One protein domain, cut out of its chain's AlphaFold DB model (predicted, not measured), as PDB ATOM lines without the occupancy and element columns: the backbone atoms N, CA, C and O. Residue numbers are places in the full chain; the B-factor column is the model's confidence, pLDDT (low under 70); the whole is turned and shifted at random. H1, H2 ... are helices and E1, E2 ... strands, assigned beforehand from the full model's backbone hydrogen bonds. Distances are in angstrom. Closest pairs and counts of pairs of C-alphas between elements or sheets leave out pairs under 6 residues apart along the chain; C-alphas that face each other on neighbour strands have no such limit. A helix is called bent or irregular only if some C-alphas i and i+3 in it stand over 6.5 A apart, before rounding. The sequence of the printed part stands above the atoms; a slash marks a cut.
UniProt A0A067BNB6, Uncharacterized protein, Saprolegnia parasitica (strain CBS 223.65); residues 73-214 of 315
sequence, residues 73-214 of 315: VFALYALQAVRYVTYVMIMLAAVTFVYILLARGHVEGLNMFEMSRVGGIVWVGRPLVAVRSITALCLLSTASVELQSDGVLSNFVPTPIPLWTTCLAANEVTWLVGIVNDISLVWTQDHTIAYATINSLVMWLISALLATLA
ATOM      1  N   VAL A  73     130.991 144.442 128.238       74.94
ATOM      2  CA  VAL A  73     131.315 144.775 126.847       74.94
ATOM      3  C   VAL A  73     132.794 145.152 126.701       74.94
ATOM      4  O   VAL A  73     133.492 144.597 125.855       74.94
ATOM      5  N   PHE A  74     133.311 146.025 127.573       78.38
ATOM      6  CA  PHE A  74     134.727 146.404 127.548       78.38
ATOM      7  C   PHE A  74     135.647 145.221 127.873       78.38
ATOM      8  O   PHE A  74     136.649 145.016 127.189       78.38
ATOM      9  N   ALA A  75     135.287 144.405 128.868       85.19
ATOM     10  CA  ALA A  75     136.061 143.224 129.249       85.19
ATOM     11  C   ALA A  75     136.133 142.184 128.114       85.19
ATOM     12  O   ALA A  75     137.188 141.592 127.893       85.19
ATOM     13  N   LEU A  76     135.052 142.004 127.350       88.25
ATOM     14  CA  LEU A  76     135.015 141.115 126.185       88.25
ATOM     15  C   LEU A  76     135.897 141.631 125.043       88.25
ATOM     16  O   LEU A  76     136.652 140.850 124.460       88.25
ATOM     17  N   TYR A  77     135.861 142.936 124.752       88.94
ATOM     18  CA  TYR A  77     136.766 143.538 123.768       88.94
ATOM     19  C   TYR A  77     138.233 143.422 124.192       88.94
ATOM     20  O   TYR A  77     139.073 143.026 123.382       88.94
ATOM     21  N   ALA A  78     138.540 143.705 125.459       91.00
ATOM     22  CA  ALA A  78     139.879 143.549 126.017       91.00
ATOM     23  C   ALA A  78     140.358 142.091 125.922       91.00
ATOM     24  O   ALA A  78     141.466 141.835 125.450       91.00
ATOM     25  N   LEU A  79     139.503 141.122 126.267       93.75
ATOM     26  CA  LEU A  79     139.801 139.696 126.130       93.75
ATOM     27  C   LEU A  79     140.091 139.313 124.673       93.75
ATOM     28  O   LEU A  79     141.054 138.590 124.405       93.75
ATOM     29  N   GLN A  80     139.289 139.802 123.726       94.38
ATOM     30  CA  GLN A  80     139.498 139.519 122.310       94.38
ATOM     31  C   GLN A  80     140.803 140.141 121.790       94.38
ATOM     32  O   GLN A  80     141.527 139.488 121.038       94.38
ATOM     33  N   ALA A  81     141.148 141.351 122.239       93.44
ATOM     34  CA  ALA A  81     142.427 141.985 121.928       93.44
ATOM     35  C   ALA A  81     143.606 141.170 122.484       93.44
ATOM     36  O   ALA A  81     144.540 140.862 121.744       93.44
ATOM     37  N   VAL A  82     143.541 140.744 123.751       95.06
ATOM     38  CA  VAL A  82     144.569 139.896 124.381       95.06
ATOM     39  C   VAL A  82     144.746 138.587 123.604       95.06
ATOM     40  O   VAL A  82     145.882 138.219 123.298       95.06
ATOM     41  N   ARG A  83     143.650 137.913 123.223       96.75
ATOM     42  CA  ARG A  83     143.688 136.686 122.402       96.75
ATOM     43  C   ARG A  83     144.354 136.919 121.049       96.75
ATOM     44  O   ARG A  83     145.230 136.145 120.673       96.75
ATOM     45  N   TYR A  84     143.978 137.991 120.355       95.94
ATOM     46  CA  TYR A  84     144.592 138.373 119.084       95.94
ATOM     47  C   TYR A  84     146.107 138.564 119.224       95.94
ATOM     48  O   TYR A  84     146.864 137.932 118.488       95.94
ATOM     49  N   VAL A  85     146.555 139.358 120.209       95.31
ATOM     50  CA  VAL A  85     147.991 139.574 120.456       95.31
ATOM     51  C   VAL A  85     148.701 138.241 120.702       95.31
ATOM     52  O   VAL A  85     149.736 137.982 120.095       95.31
ATOM     53  N   THR A  86     148.132 137.363 121.533       95.12
ATOM     54  CA  THR A  86     148.718 136.044 121.813       95.12
ATOM     55  C   THR A  86     148.871 135.207 120.540       95.12
ATOM     56  O   THR A  86     149.945 134.655 120.308       95.12
ATOM     57  N   TYR A  87     147.840 135.123 119.692       97.12
ATOM     58  CA  TYR A  87     147.914 134.336 118.456       97.12
ATOM     59  C   TYR A  87     148.960 134.871 117.479       97.12
ATOM     60  O   TYR A  87     149.724 134.084 116.917       97.12
ATOM     61  N   VAL A  88     149.043 136.193 117.308       96.31
ATOM     62  CA  VAL A  88     150.054 136.814 116.442       96.31
ATOM     63  C   VAL A  88     151.462 136.565 116.982       96.31
ATOM     64  O   VAL A  88     152.348 136.215 116.208       96.31
ATOM     65  N   MET A  89     151.669 136.663 118.298       94.38
ATOM     66  CA  MET A  89     152.972 136.382 118.908       94.38
ATOM     67  C   MET A  89     153.371 134.911 118.768       94.38
ATOM     68  O   MET A  89     154.518 134.627 118.437       94.38
ATOM     69  N   ILE A  90     152.443 133.965 118.943       96.38
ATOM     70  CA  ILE A  90     152.721 132.536 118.710       96.38
ATOM     71  C   ILE A  90     153.079 132.287 117.239       96.38
ATOM     72  O   ILE A  90     154.048 131.582 116.955       96.38
ATOM     73  N   MET A  91     152.338 132.887 116.304       96.69
ATOM     74  CA  MET A  91     152.627 132.784 114.871       96.69
ATOM     75  C   MET A  91     154.013 133.348 114.543       96.69
ATOM     76  O   MET A  91     154.809 132.674 113.890       96.69
ATOM     77  N   LEU A  92     154.342 134.532 115.065       95.88
ATOM     78  CA  LEU A  92     155.646 135.152 114.867       95.88
ATOM     79  C   LEU A  92     156.775 134.290 115.452       95.88
ATOM     80  O   LEU A  92     157.824 134.161 114.822       95.88
ATOM     81  N   ALA A  93     156.562 133.662 116.614       95.31
ATOM     82  CA  ALA A  93     157.543 132.769 117.233       95.31
ATOM     83  C   ALA A  93     157.777 131.535 116.359       95.31
ATOM     84  O   ALA A  93     158.922 131.171 116.104       95.31
ATOM     85  N   ALA A  94     156.700 130.925 115.855       96.94
ATOM     86  CA  ALA A  94     156.771 129.756 114.988       96.94
ATOM     87  C   ALA A  94     157.496 130.065 113.670       96.94
ATOM     88  O   ALA A  94     158.398 129.325 113.277       96.94
ATOM     89  N   VAL A  95     157.159 131.181 113.016       96.19
ATOM     90  CA  VAL A  95     157.833 131.617 111.784       96.19
ATOM     91  C   VAL A  95     159.311 131.887 112.057       96.19
ATOM     92  O   VAL A  95     160.166 131.335 111.369       96.19
ATOM     93  N   THR A  96     159.628 132.665 113.094       94.50
ATOM     94  CA  THR A  96     161.020 132.971 113.465       94.50
ATOM     95  C   THR A  96     161.807 131.691 113.744       94.50
ATOM     96  O   THR A  96     162.908 131.524 113.226       94.50
ATOM     97  N   PHE A  97     161.224 130.738 114.471       95.38
ATOM     98  CA  PHE A  97     161.840 129.440 114.741       95.38
ATOM     99  C   PHE A  97     162.150 128.654 113.458       95.38
ATOM    100  O   PHE A  97     163.258 128.136 113.309       95.38
ATOM    101  N   VAL A  98     161.229 128.623 112.489       97.19
ATOM    102  CA  VAL A  98     161.478 128.004 111.175       97.19
ATOM    103  C   VAL A  98     162.649 128.682 110.460       97.19
ATOM    104  O   VAL A  98     163.527 127.988 109.948       97.19
ATOM    105  N   TYR A  99     162.724 130.015 110.467       95.69
ATOM    106  CA  TYR A  99     163.851 130.743 109.874       95.69
ATOM    107  C   TYR A  99     165.189 130.417 110.549       95.69
ATOM    108  O   TYR A  99     166.189 130.252 109.852       95.69
ATOM    109  N   ILE A 100     165.215 130.255 111.875       95.69
ATOM    110  CA  ILE A 100     166.421 129.843 112.612       95.69
ATOM    111  C   ILE A 100     166.886 128.454 112.154       95.69
ATOM    112  O   ILE A 100     168.081 128.254 111.913       95.69
ATOM    113  N   LEU A 101     165.958 127.505 111.985       96.12
ATOM    114  CA  LEU A 101     166.275 126.163 111.487       96.12
ATOM    115  C   LEU A 101     166.806 126.197 110.049       96.12
ATOM    116  O   LEU A 101     167.818 125.560 109.753       96.12
ATOM    117  N   LEU A 102     166.169 126.973 109.165       96.56
ATOM    118  CA  LEU A 102     166.609 127.144 107.775       96.56
ATOM    119  C   LEU A 102     167.993 127.805 107.689       96.56
ATOM    120  O   LEU A 102     168.823 127.393 106.878       96.56
ATOM    121  N   ALA A 103     168.275 128.763 108.573       95.06
ATOM    122  CA  ALA A 103     169.585 129.392 108.732       95.06
ATOM    123  C   ALA A 103     170.615 128.489 109.443       95.06
ATOM    124  O   ALA A 103     171.751 128.907 109.680       95.06
ATOM    125  N   ARG A 104     170.251 127.247 109.800       93.88
ATOM    126  CA  ARG A 104     171.099 126.291 110.536       93.88
ATOM    127  C   ARG A 104     171.647 126.868 111.846       93.88
ATOM    128  O   ARG A 104     172.784 126.588 112.213       93.88
ATOM    129  N   GLY A 105     170.869 127.721 112.514       89.06
ATOM    130  CA  GLY A 105     171.267 128.378 113.758       89.06
ATOM    131  C   GLY A 105     172.246 129.549 113.609       89.06
ATOM    132  O   GLY A 105     172.695 130.064 114.626       89.06
ATOM    133  N   HIS A 106     172.563 130.010 112.391       92.94
ATOM    134  CA  HIS A 106     173.403 131.199 112.174       92.94
ATOM    135  C   HIS A 106     172.603 132.488 112.405       92.94
ATOM    136  O   HIS A 106     172.295 133.224 111.468       92.94
ATOM    137  N   VAL A 107     172.224 132.737 113.658       93.88
ATOM    138  CA  VAL A 107     171.431 133.898 114.078       93.88
ATOM    139  C   VAL A 107     171.965 134.476 115.385       93.88
ATOM    140  O   VAL A 107     172.482 133.751 116.232       93.88
ATOM    141  N   GLU A 108     171.789 135.782 115.574       92.00
ATOM    142  CA  GLU A 108     172.042 136.434 116.861       92.00
ATOM    143  C   GLU A 108     170.894 136.111 117.828       92.00
ATOM    144  O   GLU A 108     169.796 136.668 117.729       92.00
ATOM    145  N   GLY A 109     171.131 135.170 118.745       86.25
ATOM    146  CA  GLY A 109     170.108 134.660 119.660       86.25
ATOM    147  C   GLY A 109     169.601 135.707 120.652       86.25
ATOM    148  O   GLY A 109     168.434 135.656 121.041       86.25
ATOM    149  N   LEU A 110     170.430 136.692 121.017       86.25
ATOM    150  CA  LEU A 110     170.030 137.748 121.950       86.25
ATOM    151  C   LEU A 110     168.877 138.600 121.407       86.25
ATOM    152  O   LEU A 110     167.970 138.957 122.157       86.25
ATOM    153  N   ASN A 111     168.835 138.818 120.091       88.06
ATOM    154  CA  ASN A 111     167.745 139.546 119.438       88.06
ATOM    155  C   ASN A 111     166.394 138.829 119.578       88.06
ATOM    156  O   ASN A 111     165.345 139.468 119.516       88.06
ATOM    157  N   MET A 112     166.397 137.510 119.790       89.69
ATOM    158  CA  MET A 112     165.165 136.737 119.952       89.69
ATOM    159  C   MET A 112     164.489 137.010 121.303       89.69
ATOM    160  O   MET A 112     163.273 136.868 121.412       89.69
ATOM    161  N   PHE A 113     165.232 137.469 122.317       84.31
ATOM    162  CA  PHE A 113     164.641 137.910 123.589       84.31
ATOM    163  C   PHE A 113     163.927 139.265 123.474       84.31
ATOM    164  O   PHE A 113     163.071 139.575 124.300       84.31
ATOM    165  N   GLU A 114     164.200 140.036 122.417       84.69
ATOM    166  CA  GLU A 114     163.530 141.311 122.131       84.69
ATOM    167  C   GLU A 114     162.264 141.143 121.277       84.69
ATOM    168  O   GLU A 114     161.684 142.109 120.778       84.69
ATOM    169  N   MET A 115     161.780 139.906 121.137       87.38
ATOM    170  CA  MET A 115     160.581 139.588 120.369       87.38
ATOM    171  C   MET A 115     159.329 140.310 120.890       87.38
ATOM    172  O   MET A 115     158.510 140.761 120.090       87.38
ATOM    173  N   SER A 116     159.169 140.461 122.206       83.06
ATOM    174  CA  SER A 116     158.036 141.201 122.777       83.06
ATOM    175  C   SER A 116     158.120 142.701 122.471       83.06
ATOM    176  O   SER A 116     157.133 143.302 122.054       83.06
ATOM    177  N   ARG A 117     159.301 143.315 122.585       83.38
ATOM    178  CA  ARG A 117     159.479 144.756 122.331       83.38
ATOM    179  C   ARG A 117     159.439 145.108 120.856       83.38
ATOM    180  O   ARG A 117     158.729 146.027 120.473       83.38
ATOM    181  N   VAL A 118     160.186 144.387 120.029       86.94
ATOM    182  CA  VAL A 118     160.322 144.696 118.603       86.94
ATOM    183  C   VAL A 118     159.225 143.993 117.814       86.94
ATOM    184  O   VAL A 118     158.424 144.637 117.139       86.94
ATOM    185  N   GLY A 119     159.143 142.668 117.942       87.94
ATOM    186  CA  GLY A 119     158.187 141.850 117.199       87.94
ATOM    187  C   GLY A 119     156.740 142.234 117.495       87.94
ATOM    188  O   GLY A 119     155.962 142.462 116.572       87.94
ATOM    189  N   GLY A 120     156.385 142.394 118.766       88.75
ATOM    190  CA  GLY A 120     155.018 142.759 119.121       88.75
ATOM    191  C   GLY A 120     154.621 144.177 118.706       88.75
ATOM    192  O   GLY A 120     153.523 144.361 118.186       88.75
ATOM    193  N   ILE A 121     155.500 145.178 118.832       90.88
ATOM    194  CA  ILE A 121     155.182 146.538 118.357       90.88
ATOM    195  C   ILE A 121     154.983 146.560 116.834       90.88
ATOM    196  O   ILE A 121     154.051 147.213 116.364       90.88
ATOM    197  N   VAL A 122     155.812 145.838 116.073       92.38
ATOM    198  CA  VAL A 122     155.769 145.833 114.601       92.38
ATOM    199  C   VAL A 122     154.589 145.027 114.050       92.38
ATOM    200  O   VAL A 122     153.911 145.494 113.139       92.38
ATOM    201  N   TRP A 123     154.330 143.831 114.582       94.81
ATOM    202  CA  TRP A 123     153.338 142.904 114.016       94.81
ATOM    203  C   TRP A 123     151.932 143.072 114.590       94.81
ATOM    204  O   TRP A 123     150.949 142.763 113.917       94.81
ATOM    205  N   VAL A 124     151.819 143.541 115.833       95.19
ATOM    206  CA  VAL A 124     150.527 143.721 116.513       95.19
ATOM    207  C   VAL A 124     150.123 145.192 116.520       95.19
ATOM    208  O   VAL A 124     148.952 145.514 116.326       95.19
ATOM    209  N   GLY A 125     151.089 146.088 116.720       92.44
ATOM    210  CA  GLY A 125     150.856 147.522 116.831       92.44
ATOM    211  C   GLY A 125     150.679 147.994 118.276       92.44
ATOM    212  O   GLY A 125     150.102 147.319 119.131       92.44
ATOM    213  N   ARG A 126     151.153 149.216 118.540       91.94
ATOM    214  CA  ARG A 126     151.177 149.836 119.879       91.94
ATOM    215  C   ARG A 126     149.812 149.894 120.566       91.94
ATOM    216  O   ARG A 126     149.774 149.567 121.747       91.94
ATOM    217  N   PRO A 127     148.699 150.271 119.900       93.75
ATOM    218  CA  PRO A 127     147.415 150.400 120.591       93.75
ATOM    219  C   PRO A 127     146.912 149.073 121.171       93.75
ATOM    220  O   PRO A 127     146.444 149.032 122.302       93.75
ATOM    221  N   LEU A 128     147.053 147.967 120.434       93.69
ATOM    222  CA  LEU A 128     146.590 146.651 120.887       93.69
ATOM    223  C   LEU A 128     147.497 146.065 121.976       93.69
ATOM    224  O   LEU A 128     147.006 145.470 122.936       93.69
ATOM    225  N   VAL A 129     148.807 146.296 121.875       93.94
ATOM    226  CA  VAL A 129     149.764 145.963 122.939       93.94
ATOM    227  C   VAL A 129     149.495 146.797 124.201       93.94
ATOM    228  O   VAL A 129     149.535 146.262 125.310       93.94
ATOM    229  N   ALA A 130     149.129 148.077 124.053       93.88
ATOM    230  CA  ALA A 130     148.730 148.932 125.169       93.88
ATOM    231  C   ALA A 130     147.493 148.362 125.871       93.88
ATOM    232  O   ALA A 130     147.537 148.142 127.078       93.88
ATOM    233  N   VAL A 131     146.434 148.036 125.120       93.69
ATOM    234  CA  VAL A 131     145.215 147.415 125.671       93.69
ATOM    235  C   VAL A 131     145.544 146.133 126.438       93.69
ATOM    236  O   VAL A 131     145.071 145.961 127.561       93.69
ATOM    237  N   ARG A 132     146.400 145.262 125.890       94.56
ATOM    238  CA  ARG A 132     146.860 144.040 126.572       94.56
ATOM    239  C   ARG A 132     147.535 144.345 127.912       94.56
ATOM    240  O   ARG A 132     147.158 143.769 128.930       94.56
ATOM    241  N   SER A 133     148.488 145.273 127.915       95.50
ATOM    242  CA  SER A 133     149.249 145.639 129.116       95.50
ATOM    243  C   SER A 133     148.403 146.338 130.187       95.50
ATOM    244  O   SER A 133     148.534 146.047 131.373       95.50
ATOM    245  N   ILE A 134     147.470 147.201 129.769       93.88
ATOM    246  CA  ILE A 134     146.519 147.878 130.655       93.88
ATOM    247  C   ILE A 134     145.556 146.858 131.260       93.88
ATOM    248  O   ILE A 134     145.273 146.927 132.449       93.88
ATOM    249  N   THR A 135     145.106 145.872 130.479       94.38
ATOM    250  CA  THR A 135     144.248 144.792 130.988       94.38
ATOM    251  C   THR A 135     144.951 144.020 132.104       94.38
ATOM    252  O   THR A 135     144.358 143.791 133.154       94.38
ATOM    253  N   ALA A 136     146.228 143.674 131.926       94.38
ATOM    254  CA  ALA A 136     147.008 143.017 132.972       94.38
ATOM    255  C   ALA A 136     147.204 143.900 134.215       94.38
ATOM    256  O   ALA A 136     147.062 143.415 135.336       94.38
ATOM    257  N   LEU A 137     147.462 145.199 134.026       93.19
ATOM    258  CA  LEU A 137     147.555 146.156 135.128       93.19
ATOM    259  C   LEU A 137     146.233 146.252 135.904       93.19
ATOM    260  O   LEU A 137     146.243 146.233 137.133       93.19
ATOM    261  N   CYS A 138     145.096 146.295 135.205       90.81
ATOM    262  CA  CYS A 138     143.774 146.265 135.824       90.81
ATOM    263  C   CYS A 138     143.561 144.977 136.626       90.81
ATOM    264  O   CYS A 138     143.085 145.056 137.755       90.81
ATOM    265  N   LEU A 139     143.943 143.815 136.088       90.56
ATOM    266  CA  LEU A 139     143.825 142.535 136.794       90.56
ATOM    267  C   LEU A 139     144.685 142.497 138.064       90.56
ATOM    268  O   LEU A 139     144.192 142.096 139.111       90.56
ATOM    269  N   LEU A 140     145.934 142.972 138.004       91.00
ATOM    270  CA  LEU A 140     146.811 143.059 139.182       91.00
ATOM    271  C   LEU A 140     146.329 144.089 140.213       91.00
ATOM    272  O   LEU A 140     146.581 143.933 141.405       91.00
ATOM    273  N   SER A 141     145.635 145.136 139.763       90.31
ATOM    274  CA  SER A 141     145.057 146.175 140.620       90.31
ATOM    275  C   SER A 141     143.662 145.819 141.157       90.31
ATOM    276  O   SER A 141     143.063 146.641 141.854       90.31
ATOM    277  N   THR A 142     143.118 144.645 140.831       88.12
ATOM    278  CA  THR A 142     141.758 144.245 141.214       88.12
ATOM    279  C   THR A 142     141.795 143.060 142.173       88.12
ATOM    280  O   THR A 142     142.443 142.050 141.913       88.12
ATOM    281  N   ALA A 143     141.061 143.166 143.283       85.94
ATOM    282  CA  ALA A 143     140.868 142.054 144.206       85.94
ATOM    283  C   ALA A 143     140.021 140.951 143.545       85.94
ATOM    284  O   ALA A 143     138.937 141.226 143.029       85.94
ATOM    285  N   SER A 144     140.494 139.703 143.581       83.19
ATOM    286  CA  SER A 144     139.722 138.547 143.111       83.19
ATOM    287  C   SER A 144     138.814 138.040 144.228       83.19
ATOM    288  O   SER A 144     139.292 137.544 145.249       83.19
ATOM    289  N   VAL A 145     137.508 138.192 144.035       85.31
ATOM    290  CA  VAL A 145     136.477 137.775 144.987       85.31
ATOM    291  C   VAL A 145     135.450 136.935 144.245       85.31
ATOM    292  O   VAL A 145     134.952 137.351 143.198       85.31
ATOM    293  N   GLU A 146     135.127 135.773 144.796       86.69
ATOM    294  CA  GLU A 146     134.116 134.875 144.251       86.69
ATOM    295  C   GLU A 146     132.915 134.811 145.197       86.69
ATOM    296  O   GLU A 146     133.068 134.821 146.420       86.69
ATOM    297  N   LEU A 147     131.707 134.791 144.629       84.38
ATOM    298  CA  LEU A 147     130.491 134.540 145.392       84.38
ATOM    299  C   LEU A 147     130.339 133.027 145.543       84.38
ATOM    300  O   LEU A 147     130.060 132.338 144.562       84.38
ATOM    301  N   GLN A 148     130.510 132.521 146.759       86.31
ATOM    302  CA  GLN A 148     130.225 131.130 147.092       86.31
ATOM    303  C   GLN A 148     128.856 131.050 147.767       86.31
ATOM    304  O   GLN A 148     128.444 131.967 148.482       86.31
ATOM    305  N   SER A 149     128.111 129.984 147.483       80.94
ATOM    306  CA  SER A 149     126.781 129.763 148.043       80.94
ATOM    307  C   SER A 149     126.640 128.316 148.486       80.94
ATOM    308  O   SER A 149     126.719 127.406 147.661       80.94
ATOM    309  N   ASP A 150     126.370 128.118 149.776       78.50
ATOM    310  CA  ASP A 150     126.109 126.801 150.376       78.50
ATOM    311  C   ASP A 150     124.601 126.464 150.369       78.50
ATOM    312  O   ASP A 150     124.109 125.667 151.166       78.50
ATOM    313  N   GLY A 151     123.819 127.126 149.506       72.56
ATOM    314  CA  GLY A 151     122.364 126.959 149.375       72.56
ATOM    315  C   GLY A 151     121.526 127.674 150.444       72.56
ATOM    316  O   GLY A 151     120.366 127.999 150.186       72.56
ATOM    317  N   VAL A 152     122.114 127.967 151.609       70.38
ATOM    318  CA  VAL A 152     121.479 128.722 152.709       70.38
ATOM    319  C   VAL A 152     122.036 130.141 152.805       70.38
ATOM    320  O   VAL A 152     121.273 131.100 152.858       70.38
ATOM    321  N   LEU A 153     123.363 130.291 152.763       72.31
ATOM    322  CA  LEU A 153     124.044 131.583 152.825       72.31
ATOM    323  C   LEU A 153     124.918 131.763 151.585       72.31
ATOM    324  O   LEU A 153     125.570 130.821 151.138       72.31
ATOM    325  N   SER A 154     124.936 132.983 151.050       80.38
ATOM    326  CA  SER A 154     125.873 133.376 149.998       80.38
ATOM    327  C   SER A 154     126.861 134.379 150.573       80.38
ATOM    328  O   SER A 154     126.453 135.393 151.140       80.38
ATOM    329  N   ASN A 155     128.151 134.093 150.455       81.00
ATOM    330  CA  ASN A 155     129.214 134.947 150.961       81.00
ATOM    331  C   ASN A 155     130.273 135.199 149.885       81.00
ATOM    332  O   ASN A 155     130.503 134.407 148.974       81.00
ATOM    333  N   PHE A 156     130.915 136.355 149.992       83.81
ATOM    334  CA  PHE A 156     132.040 136.706 149.145       83.81
ATOM    335  C   PHE A 156     133.324 136.211 149.798       83.81
ATOM    336  O   PHE A 156     133.653 136.624 150.913       83.81
ATOM    337  N   VAL A 157     134.050 135.342 149.102       86.62
ATOM    338  CA  VAL A 157     135.304 134.765 149.587       86.62
ATOM    339  C   VAL A 157     136.456 135.275 148.715       86.62
ATOM    340  O   VAL A 157     136.369 135.206 147.486       86.62
ATOM    341  N   PRO A 158     137.537 135.815 149.311       85.81
ATOM    342  CA  PRO A 158     138.746 136.150 148.568       85.81
ATOM    343  C   PRO A 158     139.377 134.890 147.968       85.81
ATOM    344  O   PRO A 158     139.671 133.936 148.690       85.81
ATOM    345  N   THR A 159     139.630 134.900 146.661       85.62
ATOM    346  CA  THR A 159     140.240 133.758 145.969       85.62
ATOM    347  C   THR A 159     141.757 133.947 145.900       85.62
ATOM    348  O   THR A 159     142.218 134.946 145.336       85.62
ATOM    349  N   PRO A 160     142.571 133.025 146.451       82.50
ATOM    350  CA  PRO A 160     144.022 133.149 146.407       82.50
ATOM    351  C   PRO A 160     144.531 132.984 144.971       82.50
ATOM    352  O   PRO A 160     144.290 131.972 144.315       82.50
ATOM    353  N   ILE A 161     145.268 133.984 144.491       86.31
ATOM    354  CA  ILE A 161     145.853 133.989 143.148       86.31
ATOM    355  C   ILE A 161     147.229 133.309 143.217       86.31
ATOM    356  O   ILE A 161     148.081 133.735 144.004       86.31
ATOM    357  N   PRO A 162     147.495 132.256 142.424       91.94
ATOM    358  CA  PRO A 162     148.772 131.560 142.486       91.94
ATOM    359  C   PRO A 162     149.910 132.420 141.923       91.94
ATOM    360  O   PRO A 162     149.761 133.087 140.897       91.94
ATOM    361  N   LEU A 163     151.092 132.328 142.545       91.94
ATOM    362  CA  LEU A 163     152.262 133.166 142.232       91.94
ATOM    363  C   LEU A 163     152.630 133.196 140.744       91.94
ATOM    364  O   LEU A 163     152.986 134.246 140.219       91.94
ATOM    365  N   TRP A 164     152.527 132.067 140.042       93.44
ATOM    366  CA  TRP A 164     152.884 131.994 138.624       93.44
ATOM    367  C   TRP A 164     151.941 132.819 137.736       93.44
ATOM    368  O   TRP A 164     152.407 133.427 136.775       93.44
ATOM    369  N   THR A 165     150.648 132.910 138.075       92.31
ATOM    370  CA  THR A 165     149.706 133.785 137.353       92.31
ATOM    371  C   THR A 165     149.981 135.255 137.632       92.31
ATOM    372  O   THR A 165     149.916 136.063 136.710       92.31
ATOM    373  N   THR A 166     150.381 135.598 138.858       93.25
ATOM    374  CA  THR A 166     150.802 136.958 139.217       93.25
ATOM    375  C   THR A 166     152.071 137.358 138.470       93.25
ATOM    376  O   THR A 166     152.121 138.430 137.876       93.25
ATOM    377  N   CYS A 167     153.082 136.484 138.426       95.06
ATOM    378  CA  CYS A 167     154.315 136.722 137.674       95.06
ATOM    379  C   CYS A 167     154.067 136.826 136.163       95.06
ATOM    380  O   CYS A 167     154.700 137.651 135.500       95.06
ATOM    381  N   LEU A 168     153.144 136.019 135.627       94.12
ATOM    382  CA  LEU A 168     152.710 136.098 134.233       94.12
ATOM    383  C   LEU A 168     152.007 137.432 133.958       94.12
ATOM    384  O   LEU A 168     152.394 138.142 133.040       94.12
ATOM    385  N   ALA A 169     151.039 137.829 134.784       94.00
ATOM    386  CA  ALA A 169     150.356 139.114 134.646       94.00
ATOM    387  C   ALA A 169     151.322 140.301 134.812       94.00
ATOM    388  O   ALA A 169     151.234 141.278 134.075       94.00
ATOM    389  N   ALA A 170     152.309 140.207 135.708       95.62
ATOM    390  CA  ALA A 170     153.361 141.213 135.835       95.62
ATOM    391  C   ALA A 170     154.240 141.278 134.577       95.62
ATOM    392  O   ALA A 170     154.656 142.361 134.171       95.62
ATOM    393  N   ASN A 171     154.504 140.141 133.920       94.62
ATOM    394  CA  ASN A 171     155.185 140.123 132.625       94.62
ATOM    395  C   ASN A 171     154.349 140.848 131.561       94.62
ATOM    396  O   ASN A 171     154.889 141.651 130.802       94.62
ATOM    397  N   GLU A 172     153.028 140.678 131.580       95.19
ATOM    398  CA  GLU A 172     152.121 141.392 130.679       95.19
ATOM    399  C   GLU A 172     152.131 142.925 130.868       95.19
ATOM    400  O   GLU A 172     151.914 143.676 129.915       95.19
ATOM    401  N   VAL A 173     152.477 143.425 132.057       95.19
ATOM    402  CA  VAL A 173     152.661 144.871 132.291       95.19
ATOM    403  C   VAL A 173     153.931 145.409 131.614       95.19
ATOM    404  O   VAL A 173     153.971 146.571 131.208       95.19
ATOM    405  N   THR A 174     154.965 144.583 131.404       94.00
ATOM    406  CA  THR A 174     156.237 145.036 130.798       94.00
ATOM    407  C   THR A 174     156.096 145.518 129.356       94.00
ATOM    408  O   THR A 174     156.905 146.318 128.885       94.00
ATOM    409  N   TRP A 175     155.035 145.109 128.669       94.31
ATOM    410  CA  TRP A 175     154.669 145.626 127.357       94.31
ATOM    411  C   TRP A 175     154.382 147.130 127.386       94.31
ATOM    412  O   TRP A 175     154.799 147.849 126.477       94.31
ATOM    413  N   LEU A 176     153.754 147.631 128.460       94.00
ATOM    414  CA  LEU A 176     153.540 149.066 128.664       94.00
ATOM    415  C   LEU A 176     154.874 149.795 128.830       94.00
ATOM    416  O   LEU A 176     155.075 150.857 128.249       94.00
ATOM    417  N   VAL A 177     155.809 149.192 129.569       93.25
ATOM    418  CA  VAL A 177     157.174 149.714 129.735       93.25
ATOM    419  C   VAL A 177     157.883 149.790 128.382       93.25
ATOM    420  O   VAL A 177     158.556 150.775 128.098       93.25
ATOM    421  N   GLY A 178     157.691 148.789 127.516       90.56
ATOM    422  CA  GLY A 178     158.173 148.806 126.135       90.56
ATOM    423  C   GLY A 178     157.617 149.982 125.329       90.56
ATOM    424  O   GLY A 178     158.387 150.691 124.691       90.56
ATOM    425  N   ILE A 179     156.309 150.242 125.418       92.38
ATOM    426  CA  ILE A 179     155.665 151.382 124.744       92.38
ATOM    427  C   ILE A 179     156.207 152.714 125.267       92.38
ATOM    428  O   ILE A 179     156.496 153.602 124.468       92.38
ATOM    429  N   VAL A 180     156.357 152.855 126.588       92.06
ATOM    430  CA  VAL A 180     156.910 154.070 127.201       92.06
ATOM    431  C   VAL A 180     158.347 154.287 126.738       92.06
ATOM    432  O   VAL A 180     158.652 155.373 126.264       92.06
ATOM    433  N   ASN A 181     159.199 153.260 126.794       90.31
ATOM    434  CA  ASN A 181     160.580 153.345 126.311       90.31
ATOM    435  C   ASN A 181     160.644 153.723 124.826       90.31
ATOM    436  O   ASN A 181     161.500 154.507 124.434       90.31
ATOM    437  N   ASP A 182     159.737 153.192 124.010       88.62
ATOM    438  CA  ASP A 182     159.698 153.500 122.587       88.62
ATOM    439  C   ASP A 182     159.255 154.953 122.324       88.62
ATOM    440  O   ASP A 182     159.897 155.660 121.555       88.62
ATOM    441  N   ILE A 183     158.235 155.462 123.025       89.75
ATOM    442  CA  ILE A 183     157.883 156.894 122.963       89.75
ATOM    443  C   ILE A 183     159.066 157.746 123.446       89.75
ATOM    444  O   ILE A 183     159.389 158.765 122.835       89.75
ATOM    445  N   SER A 184     159.737 157.310 124.515       88.06
ATOM    446  CA  SER A 184     160.904 157.985 125.079       88.06
ATOM    447  C   SER A 184     162.114 158.013 124.140       88.06
ATOM    448  O   SER A 184     162.945 158.914 124.273       88.06
ATOM    449  N   LEU A 185     162.183 157.106 123.159       89.00
ATOM    450  CA  LEU A 185     163.282 156.999 122.196       89.00
ATOM    451  C   LEU A 185     163.529 158.308 121.434       89.00
ATOM    452  O   LEU A 185     164.674 158.601 121.093       89.00
ATOM    453  N   VAL A 186     162.484 159.121 121.227       91.50
ATOM    454  CA  VAL A 186     162.585 160.455 120.607       91.50
ATOM    455  C   VAL A 186     163.605 161.341 121.335       91.50
ATOM    456  O   VAL A 186     164.312 162.115 120.689       91.50
ATOM    457  N   TRP A 187     163.714 161.200 122.660       92.06
ATOM    458  CA  TRP A 187     164.648 161.961 123.493       92.06
ATOM    459  C   TRP A 187     165.895 161.162 123.874       92.06
ATOM    460  O   TRP A 187     166.991 161.717 123.876       92.06
ATOM    461  N   THR A 188     165.750 159.881 124.226       88.06
ATOM    462  CA  THR A 188     166.848 159.078 124.792       88.06
ATOM    463  C   THR A 188     167.768 158.466 123.738       88.06
ATOM    464  O   THR A 188     168.931 158.197 124.049       88.06
ATOM    465  N   GLN A 189     167.280 158.279 122.505       87.75
ATOM    466  CA  GLN A 189     168.040 157.783 121.350       87.75
ATOM    467  C   GLN A 189     168.941 156.585 121.724       87.75
ATOM    468  O   GLN A 189     168.443 155.590 122.263       87.75
ATOM    469  N   ASP A 190     170.255 156.691 121.507       83.31
ATOM    470  CA  ASP A 190     171.243 155.617 121.688       83.31
ATOM    471  C   ASP A 190     171.378 155.122 123.138       83.31
ATOM    472  O   ASP A 190     171.738 153.968 123.375       83.31
ATOM    473  N   HIS A 191     171.021 155.947 124.128       84.56
ATOM    474  CA  HIS A 191     171.073 155.544 125.537       84.56
ATOM    475  C   HIS A 191     170.037 154.461 125.870       84.56
ATOM    476  O   HIS A 191     170.209 153.724 126.840       84.56
ATOM    477  N   THR A 192     168.979 154.331 125.064       84.19
ATOM    478  CA  THR A 192     167.865 153.396 125.299       84.19
ATOM    479  C   THR A 192     168.325 151.945 125.336       84.19
ATOM    480  O   THR A 192     167.867 151.177 126.180       84.19
ATOM    481  N   ILE A 193     169.283 151.575 124.483       80.25
ATOM    482  CA  ILE A 193     169.813 150.206 124.400       80.25
ATOM    483  C   ILE A 193     170.463 149.795 125.731       80.25
ATOM    484  O   ILE A 193     170.307 148.658 126.168       80.25
ATOM    485  N   ALA A 194     171.139 150.727 126.411       82.38
ATOM    486  CA  ALA A 194     171.868 150.436 127.642       82.38
ATOM    487  C   ALA A 194     170.949 150.116 128.833       82.38
ATOM    488  O   ALA A 194     171.321 149.318 129.692       82.38
ATOM    489  N   TYR A 195     169.758 150.726 128.903       86.75
ATOM    490  CA  TYR A 195     168.875 150.585 130.066       86.75
ATOM    491  C   TYR A 195     167.561 149.848 129.787       86.75
ATOM    492  O   TYR A 195     166.937 149.400 130.745       86.75
ATOM    493  N   ALA A 196     167.109 149.699 128.537       86.62
ATOM    494  CA  ALA A 196     165.766 149.185 128.239       86.62
ATOM    495  C   ALA A 196     165.509 147.796 128.844       86.62
ATOM    496  O   ALA A 196     164.473 147.576 129.486       86.62
ATOM    497  N   THR A 197     166.456 146.868 128.691       87.12
ATOM    498  CA  THR A 197     166.331 145.504 129.220       87.12
ATOM    499  C   THR A 197     166.278 145.505 130.745       87.12
ATOM    500  O   THR A 197     165.370 144.903 131.321       87.12
ATOM    501  N   ILE A 198     167.176 146.254 131.393       90.69
ATOM    502  CA  ILE A 198     167.228 146.395 132.856       90.69
ATOM    503  C   ILE A 198     165.943 147.045 133.378       90.69
ATOM    504  O   ILE A 198     165.341 146.527 134.313       90.69
ATOM    505  N   ASN A 199     165.474 148.122 132.744       91.88
ATOM    506  CA  ASN A 199     164.246 148.820 133.117       91.88
ATOM    507  C   ASN A 199     163.040 147.872 133.119       91.88
ATOM    508  O   ASN A 199     162.297 147.816 134.093       91.88
ATOM    509  N   SER A 200     162.870 147.050 132.080       91.62
ATOM    510  CA  SER A 200     161.760 146.088 132.060       91.62
ATOM    511  C   SER A 200     161.903 144.960 133.073       91.62
ATOM    512  O   SER A 200     160.888 144.548 133.626       91.62
ATOM    513  N   LEU A 201     163.118 144.473 133.344       92.88
ATOM    514  CA  LEU A 201     163.339 143.469 134.393       92.88
ATOM    515  C   LEU A 201     163.025 144.035 135.781       92.88
ATOM    516  O   LEU A 201     162.361 143.374 136.579       92.88
ATOM    517  N   VAL A 202     163.449 145.271 136.050       95.62
ATOM    518  CA  VAL A 202     163.159 145.979 137.302       95.62
ATOM    519  C   VAL A 202     161.659 146.221 137.441       95.62
ATOM    520  O   VAL A 202     161.089 145.884 138.475       95.62
ATOM    521  N   MET A 203     160.993 146.731 136.404       95.12
ATOM    522  CA  MET A 203     159.549 146.980 136.442       95.12
ATOM    523  C   MET A 203     158.736 145.692 136.570       95.12
ATOM    524  O   MET A 203     157.760 145.666 137.316       95.12
ATOM    525  N   TRP A 204     159.157 144.612 135.911       95.94
ATOM    526  CA  TRP A 204     158.562 143.291 136.098       95.94
ATOM    527  C   TRP A 204     158.657 142.834 137.553       95.94
ATOM    528  O   TRP A 204     157.648 142.459 138.150       95.94
ATOM    529  N   LEU A 205     159.861 142.904 138.129       96.19
ATOM    530  CA  LEU A 205     160.109 142.495 139.504       96.19
ATOM    531  C   LEU A 205     159.299 143.346 140.485       96.19
ATOM    532  O   LEU A 205     158.653 142.796 141.368       96.19
ATOM    533  N   ILE A 206     159.279 144.669 140.306       95.94
ATOM    534  CA  ILE A 206     158.495 145.584 141.142       95.94
ATOM    535  C   ILE A 206     157.003 145.256 141.046       95.94
ATOM    536  O   ILE A 206     156.363 145.106 142.083       95.94
ATOM    537  N   SER A 207     156.441 145.092 139.844       94.88
ATOM    538  CA  SER A 207     155.025 144.739 139.683       94.88
ATOM    539  C   SER A 207     154.684 143.386 140.311       94.88
ATOM    540  O   SER A 207     153.663 143.278 140.988       94.88
ATOM    541  N   ALA A 208     155.537 142.371 140.144       95.31
ATOM    542  CA  ALA A 208     155.332 141.057 140.750       95.31
ATOM    543  C   ALA A 208     155.435 141.116 142.285       95.31
ATOM    544  O   ALA A 208     154.588 140.559 142.984       95.31
ATOM    545  N   LEU A 209     156.430 141.826 142.826       94.88
ATOM    546  CA  LEU A 209     156.615 141.986 144.270       94.88
ATOM    547  C   LEU A 209     155.480 142.793 144.898       94.88
ATOM    548  O   LEU A 209     154.947 142.379 145.918       94.88
ATOM    549  N   LEU A 210     155.057 143.898 144.283       94.25
ATOM    550  CA  LEU A 210     153.923 144.681 144.777       94.25
ATOM    551  C   LEU A 210     152.642 143.846 144.811       94.25
ATOM    552  O   LEU A 210     151.973 143.806 145.838       94.25
ATOM    553  N   ALA A 211     152.337 143.121 143.732       91.88
ATOM    554  CA  ALA A 211     151.127 142.307 143.659       91.88
ATOM    555  C   ALA A 211     151.118 141.123 144.645       91.88
ATOM    556  O   ALA A 211     150.052 140.664 145.044       91.88
ATOM    557  N   THR A 212     152.294 140.620 145.034       91.38
ATOM    558  CA  THR A 212     152.433 139.490 145.968       91.38
ATOM    559  C   THR A 212     152.548 139.919 147.429       91.38
ATOM    560  O   THR A 212     151.951 139.283 148.294       91.38
ATOM    561  N   LEU A 213     153.295 140.987 147.714       92.88
ATOM    562  CA  LEU A 213     153.534 141.488 149.072       92.88
ATOM    563  C   LEU A 213     152.413 142.408 149.567       92.88
ATOM    564  O   LEU A 213     152.172 142.477 150.770       92.88
ATOM    565  N   ALA A 214     151.735 143.111 148.659       90.44
ATOM    566  CA  ALA A 214     150.656 144.043 148.969       90.44
ATOM    567  C   ALA A 214     149.440 143.808 148.045       90.44
ATOM    568  O   ALA A 214     149.104 144.676 147.234       90.44
TER     569      ALA A 214
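This is residues 73 to 214 of the 315 residues of an uncharacterized protein of Saprolegnia parasitica (strain CBS 223.65) (UniProt A0A067BNB6). Helices H1, H4, H5 and H6 make a loose, elongated body in which each packs on the next: the long H1 crosses H4, H4 packs on H5, and H5 folds back into H6 as a helical hairpin. The short H2 and H3 lie between the far end of H1 and H4 along the chain, and the antiparallel strand hairpin E1 and E2 makes an arm at one end, with residues 149 to 154 sticking out free. The printed part has 142 residues, with six named helices and two named strands in the order H1 H2 H3 H4 E1 E2 H5 H6, and is mostly helix. It is loose, with a radius of gyration of the C-alphas of 18.5 A and spans of 65 by 34 by 27 A.

H1, residues 73 to 102, touches H4, residues 126 to 140, with residues 78 to 85 alone; the closest C-alphas are those of Val 82 and Arg 132, 5.2 A apart, at a steep tilt of 63 degrees, opposite ways. H1 and H2, residues 109 to 115, are near each other, with 8 pairs of C-alphas within 10 A. H2 and H3, residues 118 to 123, meet only through their link. H1 touches H3 with residues 85 to 92 alone, closest at the C-alphas of Met 89 and Gly 120, 6.7 A. E1, residues 145 to 149, and E2, residues 154 to 158, form a hairpin, with N 146 and O 157 at 3.0 A and N 155 and O 148 at 2.9 A, within hydrogen-bond range. H5, residues 163 to 188, touches H4 at a steep tilt of 41 degrees, closest at the C-alphas of Ser 133 and Val 173, 4.7 A. H5 and H6, residues 191 to 213, form a helical hairpin at a shallow tilt of 31 degrees, closest at the C-alphas of Ala 170 and Ala 208, 5.3 A. H1 is apart from H5 and H6. Every O i to N i+4 pair is within hydrogen-bond range in H1, H3 and H4; H5 has 16 of 22, H6 16 of 19, and H2 0 of 3 with 4 of 4 O i to N i+3 pairs.

H1 begins at C-alpha 73 (131.315, 144.775, 126.847) and is 43.8 A long. H2, H3 and H4 measure 10.7 A, 8.5 A and 20.9 A, and E1 and E2 12.9 A and 13.2 A. H5 is 34.5 A long, with a kink of 35 degrees near residue 182. H6, 32.5 A long, has a kink of 30 degrees near residue 198 and is irregular, C-alphas 194 and 197 being 7.6 A apart; it ends at C-alpha 213 (153.534, 141.488, 149.072).

The two C-alphas farthest apart, those of His 106 and Val 152, are 65.9 A apart. The printed part has no cut and no long link. Its mean pLDDT is 90.5, and no printed residue is under 70.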